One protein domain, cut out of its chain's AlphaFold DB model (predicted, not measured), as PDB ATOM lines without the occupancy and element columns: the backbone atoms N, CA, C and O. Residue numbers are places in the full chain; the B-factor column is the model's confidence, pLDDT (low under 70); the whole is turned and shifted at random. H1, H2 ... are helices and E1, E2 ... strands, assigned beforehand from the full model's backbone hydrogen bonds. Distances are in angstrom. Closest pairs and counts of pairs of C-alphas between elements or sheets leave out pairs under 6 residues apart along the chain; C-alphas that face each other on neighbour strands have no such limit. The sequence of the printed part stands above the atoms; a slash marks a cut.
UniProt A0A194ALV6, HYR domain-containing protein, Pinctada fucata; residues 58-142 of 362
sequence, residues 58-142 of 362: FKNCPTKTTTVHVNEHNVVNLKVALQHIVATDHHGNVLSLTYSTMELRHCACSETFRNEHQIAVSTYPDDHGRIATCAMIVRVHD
ATOM      1  N   PHE A  58     124.001 133.077 154.234       95.12
ATOM      2  CA  PHE A  58     123.412 134.353 153.837       95.12
ATOM      3  C   PHE A  58     123.266 134.445 152.320       95.12
ATOM      4  O   PHE A  58     124.230 134.290 151.573       95.12
ATOM      5  N   LYS A  59     122.073 134.827 151.877       91.00
ATOM      6  CA  LYS A  59     121.776 135.292 150.526       91.00
ATOM      7  C   LYS A  59     121.818 136.819 150.509       91.00
ATOM      8  O   LYS A  59     121.300 137.476 151.410       91.00
ATOM      9  N   ASN A  60     122.433 137.378 149.466       90.50
ATOM     10  CA  ASN A  60     122.576 138.825 149.251       90.50
ATOM     11  C   ASN A  60     123.323 139.578 150.366       90.50
ATOM     12  O   ASN A  60     123.060 140.757 150.581       90.50
ATOM     13  N   CYS A  61     124.264 138.931 151.063       92.38
ATOM     14  CA  CYS A  61     125.186 139.640 151.953       92.38
ATOM     15  C   CYS A  61     126.043 140.621 151.122       92.38
ATOM     16  O   CYS A  61     126.784 140.164 150.244       92.38
ATOM     17  N   PRO A  62     125.953 141.948 151.339       92.06
ATOM     18  CA  PRO A  62     126.672 142.908 150.513       92.06
ATOM     19  C   PRO A  62     128.188 142.805 150.707       92.06
ATOM     20  O   PRO A  62     128.691 142.882 151.824       92.06
ATOM     21  N   THR A  63     128.931 142.681 149.606       87.56
ATOM     22  CA  THR A  63     130.408 142.679 149.610       87.56
ATOM     23  C   THR A  63     131.008 144.058 149.343       87.56
ATOM     24  O   THR A  63     132.188 144.288 149.600       87.56
ATOM     25  N   LYS A  64     130.196 144.987 148.825       89.50
ATOM     26  CA  LYS A  64     130.549 146.389 148.580       89.50
ATOM     27  C   LYS A  64     129.794 147.301 149.543       89.50
ATOM     28  O   LYS A  64     128.776 146.906 150.112       89.50
ATOM     29  N   THR A  65     130.276 148.536 149.676       90.25
ATOM     30  CA  THR A  65     129.608 149.575 150.463       90.25
ATOM     31  C   THR A  65     128.172 149.767 149.985       90.25
ATOM     32  O   THR A  65     127.931 150.062 148.815       90.25
ATOM     33  N   THR A  66     127.224 149.601 150.902       93.12
ATOM     34  CA  THR A  66     125.797 149.820 150.653       93.12
ATOM     35  C   THR A  66     125.441 151.235 151.076       93.12
ATOM     36  O   THR A  66     125.758 151.627 152.195       93.12
ATOM     37  N   THR A  67     124.800 152.009 150.203       93.56
ATOM     38  CA  THR A  67     124.328 153.356 150.560       93.56
ATOM     39  C   THR A  67     122.881 153.278 151.026       93.56
ATOM     40  O   THR A  67     122.057 152.644 150.373       93.56
ATOM     41  N   VAL A  68     122.586 153.908 152.158       94.31
ATOM     42  CA  VAL A  68     121.242 154.031 152.730       94.31
ATOM     43  C   VAL A  68     120.914 155.502 152.938       94.31
ATOM     44  O   VAL A  68     121.809 156.308 153.197       94.31
ATOM     45  N   HIS A  69     119.634 155.846 152.839       94.31
ATOM     46  CA  HIS A  69     119.176 157.226 152.923       94.31
ATOM     47  C   HIS A  69     118.510 157.514 154.263       94.31
ATOM     48  O   HIS A  69     117.665 156.730 154.704       94.31
ATOM     49  N   VAL A  70     118.887 158.622 154.905       94.56
ATOM     50  CA  VAL A  70     118.115 159.148 156.042       94.56
ATOM     51  C   VAL A  70     116.765 159.654 155.576       94.56
ATOM     52  O   VAL A  70     116.611 160.028 154.423       94.56
ATOM     53  N   ASN A  71     115.795 159.663 156.482       93.56
ATOM     54  CA  ASN A  71     114.536 160.379 156.311       93.56
ATOM     55  C   ASN A  71     114.657 161.859 156.738       93.56
ATOM     56  O   ASN A  71     115.697 162.301 157.235       93.56
ATOM     57  N   GLU A  72     113.543 162.589 156.658       90.94
ATOM     58  CA  GLU A  72     113.389 163.982 157.120       90.94
ATOM     59  C   GLU A  72     113.716 164.197 158.615       90.94
ATOM     60  O   GLU A  72     113.909 165.322 159.062       90.94
ATOM     61  N   HIS A  73     113.803 163.127 159.410       91.81
ATOM     62  CA  HIS A  73     114.137 163.174 160.838       91.81
ATOM     63  C   HIS A  73     115.586 162.749 161.124       91.81
ATOM     64  O   HIS A  73     115.957 162.539 162.284       91.81
ATOM     65  N   ASN A  74     116.405 162.598 160.078       92.44
ATOM     66  CA  ASN A  74     117.794 162.165 160.168       92.44
ATOM     67  C   ASN A  74     117.948 160.784 160.838       92.44
ATOM     68  O   ASN A  74     118.749 160.591 161.759       92.44
ATOM     69  N   VAL A  75     117.122 159.820 160.419       92.50
ATOM     70  CA  VAL A  75     117.166 158.427 160.884       92.50
ATOM     71  C   VAL A  75     117.060 157.463 159.705       92.50
ATOM     72  O   VAL A  75     116.288 157.681 158.772       92.50
ATOM     73  N   VAL A  76     117.809 156.364 159.782       95.06
ATOM     74  CA  VAL A  76     117.678 155.174 158.937       95.06
ATOM     75  C   VAL A  76     117.293 153.993 159.817       95.06
ATOM     76  O   VAL A  76     118.018 153.676 160.757       95.06
ATOM     77  N   ASN A  77     116.214 153.288 159.477       94.19
ATOM     78  CA  ASN A  77     115.920 151.980 160.060       94.19
ATOM     79  C   ASN A  77     116.639 150.891 159.251       94.19
ATOM     80  O   ASN A  77     116.276 150.623 158.104       94.19
ATOM     81  N   LEU A  78     117.654 150.254 159.838       92.19
ATOM     82  CA  LEU A  78     118.495 149.286 159.127       92.19
ATOM     83  C   LEU A  78     117.759 148.002 158.753       92.19
ATOM     84  O   LEU A  78     118.048 147.427 157.707       92.19
ATOM     85  N   LYS A  79     116.791 147.568 159.564       90.25
ATOM     86  CA  LYS A  79     115.986 146.382 159.252       90.25
ATOM     87  C   LYS A  79     115.172 146.593 157.973       90.25
ATOM     88  O   LYS A  79     115.070 145.684 157.158       90.25
ATOM     89  N   VAL A  80     114.632 147.798 157.791       93.00
ATOM     90  CA  VAL A  80     113.906 148.183 156.572       93.00
ATOM     91  C   VAL A  80     114.879 148.397 155.409       93.00
ATOM     92  O   VAL A  80     114.683 147.849 154.328       93.00
ATOM     93  N   ALA A  81     115.969 149.140 155.628       91.94
ATOM     94  CA  ALA A  81     116.933 149.470 154.577       91.94
ATOM     95  C   ALA A  81     117.667 148.236 154.010       91.94
ATOM     96  O   ALA A  81     117.993 148.191 152.825       91.94
ATOM     97  N   LEU A  82     117.903 147.218 154.841       93.25
ATOM     98  CA  LEU A  82     118.600 145.980 154.483       93.25
ATOM     99  C   LEU A  82     117.653 144.773 154.395       93.25
ATOM    100  O   LEU A  82     118.073 143.635 154.601       93.25
ATOM    101  N   GLN A  83     116.380 145.000 154.065       91.12
ATOM    102  CA  GLN A  83     115.356 143.947 153.989       91.12
ATOM    103  C   GLN A  83     115.635 142.847 152.947       91.12
ATOM    104  O   GLN A  83     114.995 141.801 152.961       91.12
ATOM    105  N   HIS A  84     116.572 143.076 152.023       90.81
ATOM    106  CA  HIS A  84     116.959 142.114 150.988       90.81
ATOM    107  C   HIS A  84     117.955 141.050 151.479       90.81
ATOM    108  O   HIS A  84     118.209 140.078 150.759       90.81
ATOM    109  N   ILE A  85     118.536 141.238 152.669       93.81
ATOM    110  CA  ILE A  85     119.430 140.267 153.296       93.81
ATOM    111  C   ILE A  85     118.574 139.165 153.909       93.81
ATOM    112  O   ILE A  85     117.719 139.417 154.754       93.81
ATOM    113  N   VAL A  86     118.830 137.930 153.493       94.88
ATOM    114  CA  VAL A  86     118.109 136.749 153.970       94.88
ATOM    115  C   VAL A  86     119.139 135.699 154.347       94.88
ATOM    116  O   VAL A  86     120.148 135.568 153.665       94.88
ATOM    117  N   ALA A  87     118.897 134.929 155.401       95.69
ATOM    118  CA  ALA A  87     119.694 133.745 155.693       95.69
ATOM    119  C   ALA A  87     118.808 132.507 155.723       95.69
ATOM    120  O   ALA A  87     117.654 132.584 156.147       95.69
ATOM    121  N   THR A  88     119.345 131.376 155.276       94.75
ATOM    122  CA  THR A  88     118.655 130.086 155.322       94.75
ATOM    123  C   THR A  88     119.481 129.042 156.056       94.75
ATOM    124  O   THR A  88     120.709 129.044 155.960       94.75
ATOM    125  N   ASP A  89     118.812 128.143 156.771       93.00
ATOM    126  CA  ASP A  89     119.443 126.939 157.309       93.00
ATOM    127  C   ASP A  89     119.772 125.928 156.188       93.00
ATOM    128  O   ASP A  89     119.523 126.153 154.999       93.00
ATOM    129  N   HIS A  90     120.329 124.778 156.568       88.31
ATOM    130  CA  HIS A  90     120.674 123.708 155.632       88.31
ATOM    131  C   HIS A  90     119.469 122.997 154.987       88.31
ATOM    132  O   HIS A  90     119.651 122.303 153.984       88.31
ATOM    133  N   HIS A  91     118.266 123.173 155.536       90.19
ATOM    134  CA  HIS A  91     117.002 122.698 154.971       90.19
ATOM    135  C   HIS A  91     116.351 123.742 154.046       90.19
ATOM    136  O   HIS A  91     115.382 123.430 153.356       90.19
ATOM    137  N   GLY A  92     116.888 124.965 153.997       90.12
ATOM    138  CA  GLY A  92     116.348 126.080 153.225       90.12
ATOM    139  C   GLY A  92     115.324 126.933 153.978       90.12
ATOM    140  O   GLY A  92     114.750 127.839 153.370       90.12
ATOM    141  N   ASN A  93     115.100 126.698 155.275       92.44
ATOM    142  CA  ASN A  93     114.200 127.518 156.083       92.44
ATOM    143  C   ASN A  93     114.833 128.881 156.354       92.44
ATOM    144  O   ASN A  93     116.015 128.969 156.685       92.44
ATOM    145  N   VAL A  94     114.041 129.947 156.242       94.62
ATOM    146  CA  VAL A  94     114.507 131.311 156.508       94.62
ATOM    147  C   VAL A  94     114.734 131.507 158.004       94.62
ATOM    148  O   VAL A  94     113.852 131.236 158.817       94.62
ATOM    149  N   LEU A  95     115.910 132.022 158.356       95.06
ATOM    150  CA  LEU A  95     116.278 132.359 159.724       95.06
ATOM    151  C   LEU A  95     116.047 133.845 159.999       95.06
ATOM    152  O   LEU A  95     116.330 134.708 159.165       95.06
ATOM    153  N   SER A  96     115.589 134.145 161.214       94.69
ATOM    154  CA  SER A  96     115.533 135.513 161.728       94.69
ATOM    155  C   SER A  96     116.937 136.107 161.857       94.69
ATOM    156  O   SER A  96     117.906 135.393 162.132       94.69
ATOM    157  N   LEU A  97     117.031 137.428 161.701       95.25
ATOM    158  CA  LEU A  97     118.287 138.174 161.717       95.25
ATOM    159  C   LEU A  97     118.322 139.193 162.858       95.25
ATOM    160  O   LEU A  97     117.311 139.820 163.178       95.25
ATOM    161  N   THR A  98     119.516 139.401 163.402       94.62
ATOM    162  CA  THR A  98     119.843 140.442 164.382       94.62
ATOM    163  C   THR A  98     120.936 141.328 163.804       94.62
ATOM    164  O   THR A  98     121.894 140.823 163.226       94.62
ATOM    165  N   TYR A  99     120.821 142.642 163.973       93.88
ATOM    166  CA  TYR A  99     121.798 143.606 163.467       93.88
ATOM    167  C   TYR A  99     122.552 144.233 164.641       93.88
ATOM    168  O   TYR A  99     121.978 144.437 165.710       93.88
ATOM    169  N   SER A 100     123.823 144.579 164.435       93.44
ATOM    170  CA  SER A 100     124.668 145.235 165.441       93.44
ATOM    171  C   SER A 100     124.129 146.597 165.893       93.44
ATOM    172  O   SER A 100     124.411 147.029 167.006       93.44
ATOM    173  N   THR A 101     123.340 147.256 165.042       91.62
ATOM    174  CA  THR A 101     122.506 148.414 165.379       91.62
ATOM    175  C   THR A 101     121.201 148.356 164.586       91.62
ATOM    176  O   THR A 101     121.170 147.833 163.472       91.62
ATOM    177  N   MET A 102     120.115 148.867 165.166       89.81
ATOM    178  CA  MET A 102     118.807 148.965 164.503       89.81
ATOM    179  C   MET A 102     118.643 150.273 163.733       89.81
ATOM    180  O   MET A 102     117.932 150.310 162.727       89.81
ATOM    181  N   GLU A 103     119.305 151.332 164.193       92.38
ATOM    182  CA  GLU A 103     119.155 152.676 163.653       92.38
ATOM    183  C   GLU A 103     120.514 153.310 163.385       92.38
ATOM    184  O   GLU A 103     121.477 153.117 164.134       92.38
ATOM    185  N   LEU A 104     120.577 154.082 162.304       92.00
ATOM    186  CA  LEU A 104     121.695 154.964 161.993       92.00
ATOM    187  C   LEU A 104     121.191 156.389 161.816       92.00
ATOM    188  O   LEU A 104     120.035 156.621 161.469       92.00
ATOM    189  N   ARG A 105     122.089 157.342 162.034       90.56
ATOM    190  CA  ARG A 105     121.865 158.758 161.762       90.56
ATOM    191  C   ARG A 105     122.962 159.249 160.846       90.56
ATOM    192  O   ARG A 105     124.080 158.736 160.873       90.56
ATOM    193  N   HIS A 106     122.643 160.258 160.063       88.19
ATOM    194  CA  HIS A 106     123.645 161.006 159.350       88.19
ATOM    195  C   HIS A 106     124.351 161.961 160.316       88.19
ATOM    196  O   HIS A 106     123.715 162.728 161.049       88.19
ATOM    197  N   CYS A 107     125.679 161.917 160.317       76.81
ATOM    198  CA  CYS A 107     126.521 162.801 161.103       76.81
ATOM    199  C   CYS A 107     127.367 163.670 160.168       76.81
ATOM    200  O   CYS A 107     128.175 163.183 159.394       76.81
ATOM    201  N   ALA A 108     127.213 164.989 160.250       62.50
ATOM    202  CA  ALA A 108     128.121 165.904 159.575       62.50
ATOM    203  C   ALA A 108     129.457 165.945 160.341       62.50
ATOM    204  O   ALA A 108     129.604 166.684 161.315       62.50
ATOM    205  N   CYS A 109     130.423 165.112 159.953       56.16
ATOM    206  CA  CYS A 109     131.771 165.125 160.522       56.16
ATOM    207  C   CYS A 109     132.705 165.953 159.634       56.16
ATOM    208  O   CYS A 109     132.927 165.609 158.476       56.16
ATOM    209  N   SER A 110     133.318 167.004 160.192       54.53
ATOM    210  CA  SER A 110     134.210 167.918 159.458       54.53
ATOM    211  C   SER A 110     135.497 167.268 158.929       54.53
ATOM    212  O   SER A 110     136.206 167.890 158.146       54.53
ATOM    213  N   GLU A 111     135.815 166.039 159.350       53.00
ATOM    214  CA  GLU A 111     137.071 165.357 159.006       53.00
ATOM    215  C   GLU A 111     136.895 163.990 158.315       53.00
ATOM    216  O   GLU A 111     137.884 163.400 157.879       53.00
ATOM    217  N   THR A 112     135.671 163.466 158.165       52.91
ATOM    218  CA  THR A 112     135.450 162.121 157.592       52.91
ATOM    219  C   THR A 112     134.365 162.122 156.520       52.91
ATOM    220  O   THR A 112     133.187 161.927 156.794       52.91
ATOM    221  N   PHE A 113     134.806 162.267 155.272       56.22
ATOM    222  CA  PHE A 113     134.020 162.391 154.035       56.22
ATOM    223  C   PHE A 113     133.147 161.188 153.621       56.22
ATOM    224  O   PHE A 113     132.762 161.097 152.454       56.22
ATOM    225  N   ARG A 114     132.867 160.211 154.492       70.50
ATOM    226  CA  ARG A 114     132.176 158.990 154.036       70.50
ATOM    227  C   ARG A 114     130.975 158.523 154.838       70.50
ATOM    228  O   ARG A 114     130.280 157.678 154.296       70.50
ATOM    229  N   ASN A 115     130.704 159.028 156.047       84.88
ATOM    230  CA  ASN A 115     129.550 158.591 156.862       84.88
ATOM    231  C   ASN A 115     129.300 157.069 156.808       84.88
ATOM    232  O   ASN A 115     128.171 156.587 156.681       84.88
ATOM    233  N   GLU A 116     130.399 156.314 156.848       88.81
ATOM    234  CA  GLU A 116     130.458 154.868 156.661       88.81
ATOM    235  C   GLU A 116     130.491 154.172 158.023       88.81
ATOM    236  O   GLU A 116     131.265 154.533 158.907       88.81
ATOM    237  N   HIS A 117     129.656 153.150 158.171       88.62
ATOM    238  CA  HIS A 117     129.455 152.398 159.401       88.62
ATOM    239  C   HIS A 117     129.671 150.912 159.133       88.62
ATOM    240  O   HIS A 117     129.171 150.371 158.146       88.62
ATOM    241  N   GLN A 118     130.392 150.231 160.020       90.88
ATOM    242  CA  GLN A 118     130.555 148.784 159.938       90.88
ATOM    243  C   GLN A 118     129.377 148.098 160.636       90.88
ATOM    244  O   GLN A 118     129.209 148.226 161.848       90.88
ATOM    245  N   ILE A 119     128.565 147.375 159.868       93.81
ATOM    246  CA  ILE A 119     127.362 146.697 160.358       93.81
ATOM    247  C   ILE A 119     127.568 145.189 160.277       93.81
ATOM    248  O   ILE A 119     127.969 144.663 159.238       93.81
ATOM    249  N   ALA A 120     127.274 144.498 161.375       94.81
ATOM    250  CA  ALA A 120     127.234 143.044 161.423       94.81
ATOM    251  C   ALA A 120     125.784 142.574 161.549       94.81
ATOM    252  O   ALA A 120     125.030 143.084 162.377       94.81
ATOM    253  N   VAL A 121     125.406 141.599 160.730       95.50
ATOM    254  CA  VAL A 121     124.104 140.936 160.752       95.50
ATOM    255  C   VAL A 121     124.338 139.470 161.071       95.50
ATOM    256  O   VAL A 121     125.065 138.793 160.350       95.50
ATOM    257  N   SER A 122     123.736 138.976 162.143       95.62
ATOM    258  CA  SER A 122     123.875 137.593 162.592       95.62
ATOM    259  C   SER A 122     122.538 136.872 162.529       95.62
ATOM    260  O   SER A 122     121.491 137.468 162.785       95.62
ATOM    261  N   THR A 123     122.562 135.587 162.194       96.00
ATOM    262  CA  THR A 123     121.366 134.745 162.268       96.00
ATOM    263  C   THR A 123     121.044 134.411 163.719       96.00
ATOM    264  O   THR A 123     121.929 134.349 164.574       96.00
ATOM    265  N   TYR A 124     119.779 134.116 163.999       95.50
ATOM    266  CA  TYR A 124     119.471 133.287 165.160       95.50
ATOM    267  C   TYR A 124     120.098 131.887 164.994       95.50
ATOM    268  O   TYR A 124     120.395 131.489 163.858       95.50
ATOM    269  N   PRO A 125     120.342 131.154 166.097       92.62
ATOM    270  CA  PRO A 125     120.870 129.797 166.020       92.62
ATOM    271  C   PRO A 125     119.956 128.896 165.182       92.62
ATOM    272  O   PRO A 125     118.735 128.952 165.339       92.62
ATOM    273  N   ASP A 126     120.541 128.076 164.305       91.75
ATOM    274  CA  ASP A 126     119.802 127.021 163.606       91.75
ATOM    275  C   ASP A 126     119.386 125.885 164.560       91.75
ATOM    276  O   ASP A 126     119.662 125.907 165.763       91.75
ATOM    277  N   ASP A 127     118.731 124.863 164.016       89.31
ATOM    278  CA  ASP A 127     118.327 123.645 164.728       89.31
ATOM    279  C   ASP A 127     119.500 122.862 165.356       89.31
ATOM    280  O   ASP A 127     119.290 122.032 166.239       89.31
ATOM    281  N   HIS A 128     120.738 123.169 164.957       89.31
ATOM    282  CA  HIS A 128     121.979 122.616 165.499       89.31
ATOM    283  C   HIS A 128     122.752 123.625 166.374       89.31
ATOM    284  O   HIS A 128     123.888 123.353 166.770       89.31
ATOM    285  N   GLY A 129     122.170 124.788 166.684       89.50
ATOM    286  CA  GLY A 129     122.776 125.824 167.522       89.50
ATOM    287  C   GLY A 129     123.865 126.660 166.837       89.50
ATOM    288  O   GLY A 129     124.602 127.376 167.515       89.50
ATOM    289  N   ARG A 130     124.006 126.583 165.510       91.56
ATOM    290  CA  ARG A 130     125.024 127.322 164.750       91.56
ATOM    291  C   ARG A 130     124.510 128.683 164.318       91.56
ATOM    292  O   ARG A 130     123.348 128.843 163.964       91.56
ATOM    293  N   ILE A 131     125.419 129.650 164.279       92.81
ATOM    294  CA  ILE A 131     125.145 131.032 163.883       92.81
ATOM    295  C   ILE A 131     126.061 131.393 162.716       92.81
ATOM    296  O   ILE A 131     127.241 131.039 162.720       92.81
ATOM    297  N   ALA A 132     125.531 132.131 161.745       94.69
ATOM    298  CA  ALA A 132     126.329 132.798 160.725       94.69
ATOM    299  C   ALA A 132     126.302 134.315 160.938       94.69
ATOM    300  O   ALA A 132     125.306 134.864 161.415       94.69
ATOM    301  N   THR A 133     127.372 134.998 160.525       95.12
ATOM    302  CA  THR A 133     127.467 136.464 160.563       95.12
ATOM    303  C   THR A 133     127.910 137.006 159.208       95.12
ATOM    304  O   THR A 133     128.920 136.576 158.657       95.12
ATOM    305  N   CYS A 134     127.164 137.980 158.702       94.50
ATOM    306  CA  CYS A 134     127.451 138.777 157.518       94.50
ATOM    307  C   CYS A 134     127.898 140.177 157.968       94.50
ATOM    308  O   CYS A 134     127.171 140.857 158.689       94.50
ATOM    309  N   ALA A 135     129.094 140.609 157.568       94.81
ATOM    310  CA  ALA A 135     129.619 141.939 157.879       94.81
ATOM    311  C   ALA A 135     129.699 142.788 156.608       94.81
ATOM    312  O   ALA A 135     130.150 142.307 155.572       94.81
ATOM    313  N   MET A 136     129.287 144.051 156.702       93.19
ATOM    314  CA  MET A 136     129.271 144.988 155.579       93.19
ATOM    315  C   MET A 136     129.591 146.413 156.027       93.19
ATOM    316  O   MET A 136     129.585 146.732 157.218       93.19
ATOM    317  N   ILE A 137     129.843 147.278 155.047       92.56
ATOM    318  CA  ILE A 137     130.004 148.718 155.250       92.56
ATOM    319  C   ILE A 137     128.755 149.416 154.712       92.56
ATOM    320  O   ILE A 137     128.365 149.202 153.561       92.56
ATOM    321  N   VAL A 138     128.135 150.252 155.541       93.25
ATOM    322  CA  VAL A 138     126.939 151.029 155.214       93.25
ATOM    323  C   VAL A 138     127.279 152.515 155.218       93.25
ATOM    324  O   VAL A 138     127.653 153.058 156.254       93.25
ATOM    325  N   ARG A 139     127.130 153.181 154.074       91.81
ATOM    326  CA  ARG A 139     127.232 154.638 153.948       91.81
ATOM    327  C   ARG A 139     125.862 155.271 154.151       91.81
ATOM    328  O   ARG A 139     124.921 154.928 153.444       91.81
ATOM    329  N   VAL A 140     125.765 156.218 155.077       92.50
ATOM    330  CA  VAL A 140     124.547 157.000 155.305       92.50
ATOM    331  C   VAL A 140     124.608 158.274 154.467       92.50
ATOM    332  O   VAL A 140     125.528 159.071 154.622       92.50
ATOM    333  N   HIS A 141     123.633 158.463 153.583       92.06
ATOM    334  CA  HIS A 141     123.528 159.599 152.669       92.06
ATOM    335  C   HIS A 141     122.239 160.372 152.932       92.06
ATOM    336  O   HIS A 141     121.208 159.758 153.206       92.06
ATOM    337  N   ASP A 142     122.263 161.691 152.781       93.56
ATOM    338  CA  ASP A 142     121.044 162.494 152.821       93.56
ATOM    339  C   ASP A 142     120.621 162.958 151.428       93.56
ATOM    340  O   ASP A 142     121.404 163.622 150.753       93.56
TER     341      ASP A 142
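This is residues 58 to 142 of the 362 residues of the protein "HYR domain-containing protein" of Pinctada fucata (UniProt A0A194ALV6). With little regular structure, this is a rod: a mixed sheet, E1 E5 E4 E3, curls like part of a barrel, with H1 at its open side, and residues 108 to 113 stick out. Under half of the 85 printed residues are in named elements, mostly strand: E1 H1 E2 E3 E4 E5. It is only just loose, close to compact, with radius of gyration of the C-alphas 14.3 A and spans 47 by 22 by 17 A.

Find E3, residues 97 to 99, E4, 116 to 123, and E5, 133 to 141, a meander, two antiparallel hairpins in a row: N 98 and O 122 are 2.8 A apart, as are N 117 and O 138. E1, 66 to 69, is parallel to E5, with N 66 and O 137 2.9 A apart. H1, 78 to 81, only grazes the sheet. E2, 86 to 88, pairs with no named strand.

Find E1's start, C-alpha 66, at (125.797, 149.820, 150.653); E5, 24.8 A long, ends at C-alpha 141, (123.528, 159.599, 152.669).

The printed part has no cut; residues 108 to 113, in the long link E3 to E4, are under pLDDT 70.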